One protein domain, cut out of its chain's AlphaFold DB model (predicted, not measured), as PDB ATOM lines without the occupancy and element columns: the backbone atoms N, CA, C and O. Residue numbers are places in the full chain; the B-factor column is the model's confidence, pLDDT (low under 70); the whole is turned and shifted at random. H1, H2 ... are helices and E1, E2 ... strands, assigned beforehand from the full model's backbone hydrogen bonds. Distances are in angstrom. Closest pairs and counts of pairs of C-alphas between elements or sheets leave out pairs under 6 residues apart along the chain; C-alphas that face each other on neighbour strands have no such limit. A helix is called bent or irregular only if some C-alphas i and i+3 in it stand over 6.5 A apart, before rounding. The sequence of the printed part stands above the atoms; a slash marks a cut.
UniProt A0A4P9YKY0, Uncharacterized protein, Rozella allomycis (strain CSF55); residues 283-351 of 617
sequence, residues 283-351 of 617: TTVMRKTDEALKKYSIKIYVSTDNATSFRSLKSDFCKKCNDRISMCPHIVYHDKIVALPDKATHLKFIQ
ATOM      1  N   THR A 283     165.943 196.013 120.831       64.06
ATOM      2  CA  THR A 283     167.295 195.429 120.766       64.06
ATOM      3  C   THR A 283     168.135 195.735 122.010       64.06
ATOM      4  O   THR A 283     168.856 194.857 122.498       64.06
ATOM      5  N   THR A 284     168.017 196.933 122.591       65.06
ATOM      6  CA  THR A 284     168.692 197.260 123.858       65.06
ATOM      7  C   THR A 284     168.079 196.549 125.061       65.06
ATOM      8  O   THR A 284     168.834 196.091 125.923       65.06
ATOM      9  N   VAL A 285     166.752 196.404 125.129       64.69
ATOM     10  CA  VAL A 285     166.076 195.610 126.168       64.69
ATOM     11  C   VAL A 285     166.520 194.152 126.091       64.69
ATOM     12  O   VAL A 285     166.948 193.612 127.107       64.69
ATOM     13  N   MET A 286     166.532 193.551 124.899       64.12
ATOM     14  CA  MET A 286     166.985 192.169 124.693       64.12
ATOM     15  C   MET A 286     168.439 191.959 125.092       64.12
ATOM     16  O   MET A 286     168.791 190.976 125.744       64.12
ATOM     17  N   ARG A 287     169.304 192.916 124.760       67.06
ATOM     18  CA  ARG A 287     170.702 192.850 125.167       67.06
ATOM     19  C   ARG A 287     170.846 192.929 126.687       67.06
ATOM     20  O   ARG A 287     171.629 192.178 127.261       67.06
ATOM     21  N   LYS A 288     170.080 193.800 127.351       66.38
ATOM     22  CA  LYS A 288     170.093 193.939 128.816       66.38
ATOM     23  C   LYS A 288     169.515 192.713 129.526       66.38
ATOM     24  O   LYS A 288     170.047 192.329 130.566       66.38
ATOM     25  N   THR A 289     168.462 192.093 128.994       65.50
ATOM     26  CA  THR A 289     167.876 190.871 129.567       65.50
ATOM     27  C   THR A 289     168.817 189.681 129.406       65.50
ATOM     28  O   THR A 289     169.087 189.000 130.393       65.50
ATOM     29  N   ASP A 290     169.414 189.485 128.228       69.69
ATOM     30  CA  ASP A 290     170.418 188.438 128.004       69.69
ATOM     31  C   ASP A 290     171.685 188.678 128.862       69.69
ATOM     32  O   ASP A 290     172.239 187.741 129.444       69.69
ATOM     33  N   GLU A 291     172.137 189.933 129.017       70.88
ATOM     34  CA  GLU A 291     173.226 190.300 129.939       70.88
ATOM     35  C   GLU A 291     172.864 189.989 131.405       70.88
ATOM     36  O   GLU A 291     173.709 189.488 132.153       70.88
ATOM     37  N   ALA A 292     171.620 190.242 131.825       70.06
ATOM     38  CA  ALA A 292     171.141 189.937 133.171       70.06
ATOM     39  C   ALA A 292     171.057 188.424 133.424       70.06
ATOM     40  O   ALA A 292     171.565 187.947 134.438       70.06
ATOM     41  N   LEU A 293     170.495 187.655 132.488       71.19
ATOM     42  CA  LEU A 293     170.396 186.197 132.577       71.19
ATOM     43  C   LEU A 293     171.776 185.527 132.526       71.19
ATOM     44  O   LEU A 293     172.031 184.552 133.236       71.19
ATOM     45  N   LYS A 294     172.729 186.081 131.766       72.94
ATOM     46  CA  LYS A 294     174.110 185.579 131.727       72.94
ATOM     47  C   LYS A 294     174.808 185.650 133.092       72.94
ATOM     48  O   LYS A 294     175.639 184.784 133.369       72.94
ATOM     49  N   LYS A 295     174.459 186.594 133.978       75.50
ATOM     50  CA  LYS A 295     175.038 186.677 135.340       75.50
ATOM     51  C   LYS A 295     174.746 185.441 136.193       75.50
ATOM     52  O   LYS A 295     175.544 185.097 137.060       75.50
ATOM     53  N   TYR A 296     173.643 184.754 135.909       77.06
ATOM     54  CA  TYR A 296     173.236 183.529 136.598       77.06
ATOM     55  C   TYR A 296     173.700 182.256 135.873       77.06
ATOM     56  O   TYR A 296     173.317 181.150 136.244       77.06
ATOM     57  N   SER A 297     174.523 182.387 134.826       82.12
ATOM     58  CA  SER A 297     175.081 181.247 134.099       82.12
ATOM     59  C   SER A 297     176.398 180.771 134.728       82.12
ATOM     60  O   SER A 297     177.279 181.571 135.043       82.12
ATOM     61  N   ILE A 298     176.528 179.459 134.949       84.94
ATOM     62  CA  ILE A 298     177.594 178.867 135.767       84.94
ATOM     63  C   ILE A 298     178.204 177.638 135.081       84.94
ATOM     64  O   ILE A 298     177.508 176.705 134.667       84.94
ATOM     65  N   LYS A 299     179.539 177.607 135.015       85.69
ATOM     66  CA  LYS A 299     180.329 176.404 134.733       85.69
ATOM     67  C   LYS A 299     180.752 175.743 136.037       85.69
ATOM     68  O   LYS A 299     181.346 176.399 136.893       85.69
ATOM     69  N   ILE A 300     180.489 174.446 136.155       86.94
ATOM     70  CA  ILE A 300     180.871 173.651 137.322       86.94
ATOM     71  C   ILE A 300     182.140 172.862 136.992       86.94
ATOM     72  O   ILE A 300     182.189 172.100 136.021       86.94
ATOM     73  N   TYR A 301     183.155 173.036 137.832       85.44
ATOM     74  CA  TYR A 301     184.381 172.252 137.832       85.44
ATOM     75  C   TYR A 301     184.453 171.407 139.100       85.44
ATOM     76  O   TYR A 301     184.055 171.856 140.172       85.44
ATOM     77  N   VAL A 302     185.001 170.203 138.979       89.12
ATOM     78  CA  VAL A 302     185.150 169.248 140.081       89.12
ATOM     79  C   VAL A 302     186.626 168.940 140.287       89.12
ATOM     80  O   VAL A 302     187.358 168.752 139.313       89.12
ATOM     81  N   SER A 303     187.047 168.864 141.546       87.31
ATOM     82  CA  SER A 303     188.347 168.327 141.952       87.31
ATOM     83  C   SER A 303     188.165 166.987 142.658       87.31
ATOM     84  O   SER A 303     187.264 166.818 143.480       87.31
ATOM     85  N   THR A 304     189.051 166.042 142.360       85.75
ATOM     86  CA  THR A 304     189.104 164.704 142.976       85.75
ATOM     87  C   THR A 304     190.369 164.488 143.813       85.75
ATOM     88  O   THR A 304     190.638 163.381 144.264       85.75
ATOM     89  N   ASP A 305     191.168 165.539 143.978       84.25
ATOM     90  CA  ASP A 305     192.535 165.532 144.498       84.25
ATOM     91  C   ASP A 305     192.747 166.637 145.553       84.25
ATOM     92  O   ASP A 305     193.794 167.267 145.606       84.25
ATOM     93  N   ASN A 306     191.743 166.900 146.401       82.50
ATOM     94  CA  ASN A 306     191.794 167.937 147.444       82.50
ATOM     95  C   ASN A 306     192.158 169.338 146.910       82.50
ATOM     96  O   ASN A 306     192.986 170.041 147.481       82.50
ATOM     97  N   ALA A 307     191.500 169.752 145.826       77.38
ATOM     98  CA  ALA A 307     191.634 171.067 145.198       77.38
ATOM     99  C   ALA A 307     192.980 171.358 144.504       77.38
ATOM    100  O   ALA A 307     193.219 172.511 144.137       77.38
ATOM    101  N   THR A 308     193.827 170.353 144.232       80.31
ATOM    102  CA  THR A 308     195.042 170.569 143.422       80.31
ATOM    103  C   THR A 308     194.750 170.724 141.929       80.31
ATOM    104  O   THR A 308     195.407 171.524 141.264       80.31
ATOM    105  N   SER A 309     193.744 170.032 141.381       81.25
ATOM    106  CA  SER A 309     193.322 170.206 139.988       81.25
ATOM    107  C   SER A 309     191.802 170.208 139.829       81.25
ATOM    108  O   SER A 309     191.062 169.550 140.554       81.25
ATOM    109  N   PHE A 310     191.315 170.979 138.852       83.31
ATOM    110  CA  PHE A 310     189.891 171.145 138.570       83.31
ATOM    111  C   PHE A 310     189.588 170.726 137.132       83.31
ATOM    112  O   PHE A 310     190.194 171.237 136.190       83.31
ATOM    113  N   ARG A 311     188.621 169.824 136.947       82.19
ATOM    114  CA  ARG A 311     188.151 169.368 135.630       82.19
ATOM    115  C   ARG A 311     186.719 169.831 135.391       82.19
ATOM    116  O   ARG A 311     185.894 169.785 136.298       82.19
ATOM    117  N   SER A 312     186.419 170.287 134.175       79.88
ATOM    118  CA  SER A 312     185.064 170.724 133.814       79.88
ATOM    119  C   SER A 312     184.131 169.523 133.670       79.88
ATOM    120  O   SER A 312     184.480 168.548 133.005       79.88
ATOM    121  N   LEU A 313     182.920 169.616 134.221       79.06
ATOM    122  CA  LEU A 313     181.849 168.655 133.938       79.06
ATOM    123  C   LEU A 313     181.338 168.816 132.497       79.06
ATOM    124  O   LEU A 313     181.372 169.922 131.948       79.06
ATOM    125  N   LYS A 314     180.847 167.723 131.891       76.06
ATOM    126  CA  LYS A 314     180.171 167.767 130.582       76.06
ATOM    127  C   LYS A 314     178.968 168.711 130.662       76.06
ATOM    128  O   LYS A 314     178.140 168.598 131.562       76.06
ATOM    129  N   SER A 315     178.892 169.645 129.722       75.94
ATOM    130  CA  SER A 315     177.910 170.727 129.717       75.94
ATOM    131  C   SER A 315     177.364 171.003 128.317       75.94
ATOM    132  O   SER A 315     178.038 170.755 127.312       75.94
ATOM    133  N   ASP A 316     176.138 171.527 128.271       76.81
ATOM    134  CA  ASP A 316     175.442 171.877 127.033       76.81
ATOM    135  C   ASP A 316     175.966 173.207 126.485       76.81
ATOM    136  O   ASP A 316     176.344 174.107 127.240       76.81
ATOM    137  N   PHE A 317     175.984 173.352 125.161       77.62
ATOM    138  CA  PHE A 317     176.356 174.612 124.524       77.62
ATOM    139  C   PHE A 317     175.173 175.585 124.496       77.62
ATOM    140  O   PHE A 317     174.110 175.260 123.974       77.62
ATOM    141  N   CYS A 318     175.373 176.801 125.004       72.81
ATOM    142  CA  CYS A 318     174.379 177.869 124.944       72.81
ATOM    143  C   CYS A 318     174.710 178.860 123.816       72.81
ATOM    144  O   CYS A 318     175.745 179.528 123.866       72.81
ATOM    145  N   LYS A 319     173.801 179.035 122.842       71.50
ATOM    146  CA  LYS A 319     173.960 179.997 121.726       71.50
ATOM    147  C   LYS A 319     173.992 181.468 122.177       71.50
ATOM    148  O   LYS A 319     174.662 182.281 121.530       71.50
ATOM    149  N   LYS A 320     173.285 181.807 123.265       72.44
ATOM    150  CA  LYS A 320     173.216 183.168 123.834       72.44
ATOM    151  C   LYS A 320     174.463 183.518 124.650       72.44
ATOM    152  O   LYS A 320     175.045 184.582 124.474       72.44
ATOM    153  N   CYS A 321     174.961 182.588 125.468       71.19
ATOM    154  CA  CYS A 321     176.204 182.799 126.216       71.19
ATOM    155  C   CYS A 321     177.484 182.502 125.415       71.19
ATOM    156  O   CYS A 321     178.560 182.919 125.844       71.19
ATOM    157  N   ASN A 322     177.362 181.809 124.277       71.06
ATOM    158  CA  ASN A 322     178.446 181.385 123.386       71.06
ATOM    159  C   ASN A 322     179.524 180.534 124.082       71.06
ATOM    160  O   ASN A 322     180.727 180.706 123.868       71.06
ATOM    161  N   ASP A 323     179.088 179.645 124.975       72.69
ATOM    162  CA  ASP A 323     179.971 178.801 125.776       72.69
ATOM    163  C   ASP A 323     179.251 177.514 126.220       72.69
ATOM    164  O   ASP A 323     178.018 177.445 126.199       72.69
ATOM    165  N   ARG A 324     180.009 176.487 126.627       78.31
ATOM    166  CA  ARG A 324     179.453 175.249 127.202       78.31
ATOM    167  C   ARG A 324     179.235 175.405 128.701       78.31
ATOM    168  O   ARG A 324     180.197 175.440 129.464       78.31
ATOM    169  N   ILE A 325     177.985 175.516 129.134       79.00
ATOM    170  CA  ILE A 325     177.628 175.961 130.485       79.00
ATOM    171  C   ILE A 325     176.845 174.865 131.201       79.00
ATOM    172  O   ILE A 325     175.946 174.247 130.634       79.00
ATOM    173  N   SER A 326     177.221 174.582 132.448       80.00
ATOM    174  CA  SER A 326     176.612 173.509 133.239       80.00
ATOM    175  C   SER A 326     175.185 173.867 133.653       80.00
ATOM    176  O   SER A 326     174.295 173.027 133.523       80.00
ATOM    177  N   MET A 327     174.969 175.113 134.083       78.44
ATOM    178  CA  MET A 327     173.663 175.680 134.428       78.44
ATOM    179  C   MET A 327     173.517 177.053 133.777       78.44
ATOM    180  O   MET A 327     174.333 177.942 134.005       78.44
ATOM    181  N   CYS A 328     172.505 177.226 132.934       76.69
ATOM    182  CA  CYS A 328     172.282 178.460 132.193       76.69
ATOM    183  C   CYS A 328     170.785 178.780 132.180       76.69
ATOM    184  O   CYS A 328     170.033 177.930 131.716       76.69
ATOM    185  N   PRO A 329     170.350 179.984 132.591       72.69
ATOM    186  CA  PRO A 329     168.934 180.368 132.528       72.69
ATOM    187  C   PRO A 329     168.378 180.448 131.102       72.69
ATOM    188  O   PRO A 329     167.171 180.409 130.907       72.69
ATOM    189  N   HIS A 330     169.250 180.556 130.095       71.69
ATOM    190  CA  HIS A 330     168.849 180.516 128.688       71.69
ATOM    191  C   HIS A 330     168.499 179.103 128.201       71.69
ATOM    192  O   HIS A 330     168.037 178.970 127.073       71.69
ATOM    193  N   ILE A 331     168.766 178.062 129.000       68.06
ATOM    194  CA  ILE A 331     168.444 176.668 128.689       68.06
ATOM    195  C   ILE A 331     167.448 176.179 129.745       68.06
ATOM    196  O   ILE A 331     167.730 176.245 130.939       68.06
ATOM    197  N   VAL A 332     166.287 175.689 129.309       61.44
ATOM    198  CA  VAL A 332     165.257 175.172 130.220       61.44
ATOM    199  C   VAL A 332     165.731 173.858 130.835       61.44
ATOM    200  O   VAL A 332     166.052 172.902 130.128       61.44
ATOM    201  N   TYR A 333     165.771 173.817 132.163       62.41
ATOM    202  CA  TYR A 333     166.040 172.616 132.939       62.41
ATOM    203  C   TYR A 333     164.895 172.443 133.936       62.41
ATOM    204  O   TYR A 333     164.816 173.204 134.892       62.41
ATOM    205  N   HIS A 334     164.006 171.474 133.704       53.00
ATOM    206  CA  HIS A 334     162.931 171.175 134.656       53.00
ATOM    207  C   HIS A 334     163.487 170.525 135.933       53.00
ATOM    208  O   HIS A 334     163.130 170.967 137.011       53.00
ATOM    209  N   ASP A 335     164.436 169.583 135.794       61.34
ATOM    210  CA  ASP A 335     165.219 168.983 136.889       61.34
ATOM    211  C   ASP A 335     166.564 168.452 136.355       61.34
ATOM    212  O   ASP A 335     166.712 167.282 135.989       61.34
ATOM    213  N   LYS A 336     167.585 169.313 136.240       65.88
ATOM    214  CA  LYS A 336     168.908 168.864 135.771       65.88
ATOM    215  C   LYS A 336     169.705 168.243 136.913       65.88
ATOM    216  O   LYS A 336     170.383 168.944 137.663       65.88
ATOM    217  N   ILE A 337     169.697 166.916 136.980       71.69
ATOM    218  CA  ILE A 337     170.558 166.156 137.888       71.69
ATOM    219  C   ILE A 337     171.971 166.099 137.297       71.69
ATOM    220  O   ILE A 337     172.212 165.480 136.259       71.69
ATOM    221  N   VAL A 338     172.923 166.759 137.955       72.31
ATOM    222  CA  VAL A 338     174.344 166.708 137.588       72.31
ATOM    223  C   VAL A 338     175.037 165.694 138.491       72.31
ATOM    224  O   VAL A 338     175.320 165.983 139.650       72.31
ATOM    225  N   ALA A 339     175.308 164.500 137.961       77.19
ATOM    226  CA  ALA A 339     176.033 163.463 138.690       77.19
ATOM    227  C   ALA A 339     177.487 163.896 138.943       77.19
ATOM    228  O   ALA A 339     178.223 164.231 138.007       77.19
ATOM    229  N   LEU A 340     177.894 163.894 140.212       79.62
ATOM    230  CA  LEU A 340     179.270 164.167 140.614       79.62
ATOM    231  C   LEU A 340     180.094 162.865 140.593       79.62
ATOM    232  O   LEU A 340     179.555 161.812 140.918       79.62
ATOM    233  N   PRO A 341     181.387 162.913 140.231       82.00
ATOM    234  CA  PRO A 341     182.288 161.764 140.334       82.00
ATOM    235  C   PRO A 341     182.409 161.234 141.775       82.00
ATOM    236  O   PRO A 341     182.505 162.032 142.704       82.00
ATOM    237  N   ASP A 342     182.548 159.915 141.945       78.56
ATOM    238  CA  ASP A 342     182.570 159.217 143.253       78.56
ATOM    239  C   ASP A 342     183.653 159.691 144.245       78.56
ATOM    240  O   ASP A 342     183.572 159.420 145.439       78.56
ATOM    241  N   LYS A 343     184.686 160.399 143.769       82.38
ATOM    242  CA  LYS A 343     185.778 160.966 144.588       82.38
ATOM    243  C   LYS A 343     185.812 162.494 144.564       82.38
ATOM    244  O   LYS A 343     186.870 163.086 144.765       82.38
ATOM    245  N   ALA A 344     184.701 163.149 144.236       80.81
ATOM    246  CA  ALA A 344     184.625 164.603 144.232       80.81
ATOM    247  C   ALA A 344     184.867 165.154 145.646       80.81
ATOM    248  O   ALA A 344     184.119 164.862 146.573       80.81
ATOM    249  N   THR A 345     185.916 165.961 145.800       82.19
ATOM    250  CA  THR A 345     186.278 166.605 147.073       82.19
ATOM    251  C   THR A 345     185.836 168.066 147.104       82.19
ATOM    252  O   THR A 345     185.376 168.544 148.133       82.19
ATOM    253  N   HIS A 346     185.941 168.776 145.973       84.50
ATOM    254  CA  HIS A 346     185.620 170.203 145.878       84.50
ATOM    255  C   HIS A 346     184.894 170.531 144.572       84.50
ATOM    256  O   HIS A 346     185.192 169.965 143.515       84.50
ATOM    257  N   LEU A 347     183.988 171.507 144.645       85.50
ATOM    258  CA  LEU A 347     183.308 172.105 143.499       85.50
ATOM    259  C   LEU A 347     183.766 173.551 143.326       85.50
ATOM    260  O   LEU A 347     183.856 174.304 144.293       85.50
ATOM    261  N   LYS A 348     184.023 173.951 142.082       83.38
ATOM    262  CA  LYS A 348     184.333 175.334 141.720       83.38
ATOM    263  C   LYS A 348     183.334 175.827 140.686       83.38
ATOM    264  O   LYS A 348     183.203 175.254 139.606       83.38
ATOM    265  N   PHE A 349     182.665 176.921 141.023       85.50
ATOM    266  CA  PHE A 349     181.711 177.600 140.159       85.50
ATOM    267  C   PHE A 349     182.409 178.775 139.478       85.50
ATOM    268  O   PHE A 349     182.976 179.637 140.145       85.50
ATOM    269  N   ILE A 350     182.409 178.789 138.147       81.75
ATOM    270  CA  ILE A 350     183.033 179.849 137.351       81.75
ATOM    271  C   ILE A 350     181.981 180.445 136.424       81.75
ATOM    272  O   ILE A 350     181.313 179.717 135.686       81.75
ATOM    273  N   GLN A 351     181.856 181.768 136.432       77.06
ATOM    274  CA  GLN A 351     181.032 182.471 135.455       77.06
ATOM    275  C   GLN A 351     181.717 182.452 134.080       77.06
ATOM    276  O   GLN A 351     182.935 182.638 133.992       77.06
TER     277      GLN A 351
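Overview. This is residues 283 to 351 of the 617 residues of an uncharacterized protein of Rozella allomycis (strain CSF55) (UniProt A0A4P9YKY0). A long, loose strip: helix H1 sticks out at one end with its residues 283 to 289 and leads, nearly in line, into a two-stranded ladder of E1 and E4, with a small hairpin of E2 and E3 near the first residue of E1. Two long links without named elements make much of the rest: one folds back at the far end of E1, the other swings wide before returning to E4. The printed part has 69 residues, with one named helix and four named strands in the order H1, E1, E2, E3, E4; the strands form two antiparallel sheets of two strands each, E1 - E4 and E2 - E3. The class is mixed, helices and strands, though the named elements hold 28 residues, under half of those printed. The whole is loose, with a radius of gyration of the C-alphas of 13.9 A, and elongated, spanning 46 by 24 by 14 A.

Arrangement. The printed part begins with H1, residues 283 to 294, in which every O i to N i+4 pair is within hydrogen-bond range. Its residues 283 to 289 stand free, with no C-alpha 8 or more apart along the chain within 10 A. A tight link of 4 residues joins H1 to E1, residues 299 to 303. E1 is the antiparallel neighbour of E4, residues 346 to 350, with 155 degrees between their N-to-C directions. The C-alphas of Val 302 and Leu 347 face each other at 4.8 A, and those of Lys 299 and Ile 350 at 5.1 A. Across this pair N 301 and O 348 are 2.8 A apart, and N 350 and O 299 are 2.9 A apart, both within hydrogen-bond range. Residues 301 to 302 of E1 also form a short antiparallel pairing with residues 311 to 312, outside the named strands. E2, residues 316 to 318, and E3, residues 323 to 325, form a hairpin of antiparallel neighbours at 129 degrees. In it N 318 and O 323 are 3.0 A apart and N 325 and O 316 are 2.9 A apart, both within hydrogen-bond range. The closest C-alphas of E1 and E3 are those of Lys 299 and Ile 325, 5.1 A apart, with 3 pairs of C-alphas within 8 A. H1 is apart from E2, E3 and E4. E2 is apart from E1 and E4, and E3 is apart from E4.

Along the chain. H1 runs from Thr 283, with its C-alpha at (167.295, 195.429, 120.766), to Lys 294, and is 16.2 A long from first to last C-alpha; it is not bent. E1 begins at Lys 299, C-alpha at (180.329, 176.404, 134.733), and measures 13.5 A to the C-alpha of Ser 303. E2, from Asp 316 to Cys 318, measures 6.4 A. E3, from Asp 323 to Ile 325, measures 6.0 A. E4 measures 13.1 A from the C-alpha of His 346 to that of Ile 350, at (183.033, 179.849, 137.351).

Size, cuts and confidence. The two C-alphas farthest apart are those of Thr 283 and Lys 343, at 45.8 A, while the first and last printed C-alphas are 23.9 A apart. The printed part has no cut. The link from E1 to E2, residues 304 to 315, and the link from E3 to E4, residues 326 to 345, are long; the link from E2 to E3 is tight. The mean pLDDT of the printed part is 75.8, and the model's confidence is under 70 for residues 283 to 290 and 331 to 336.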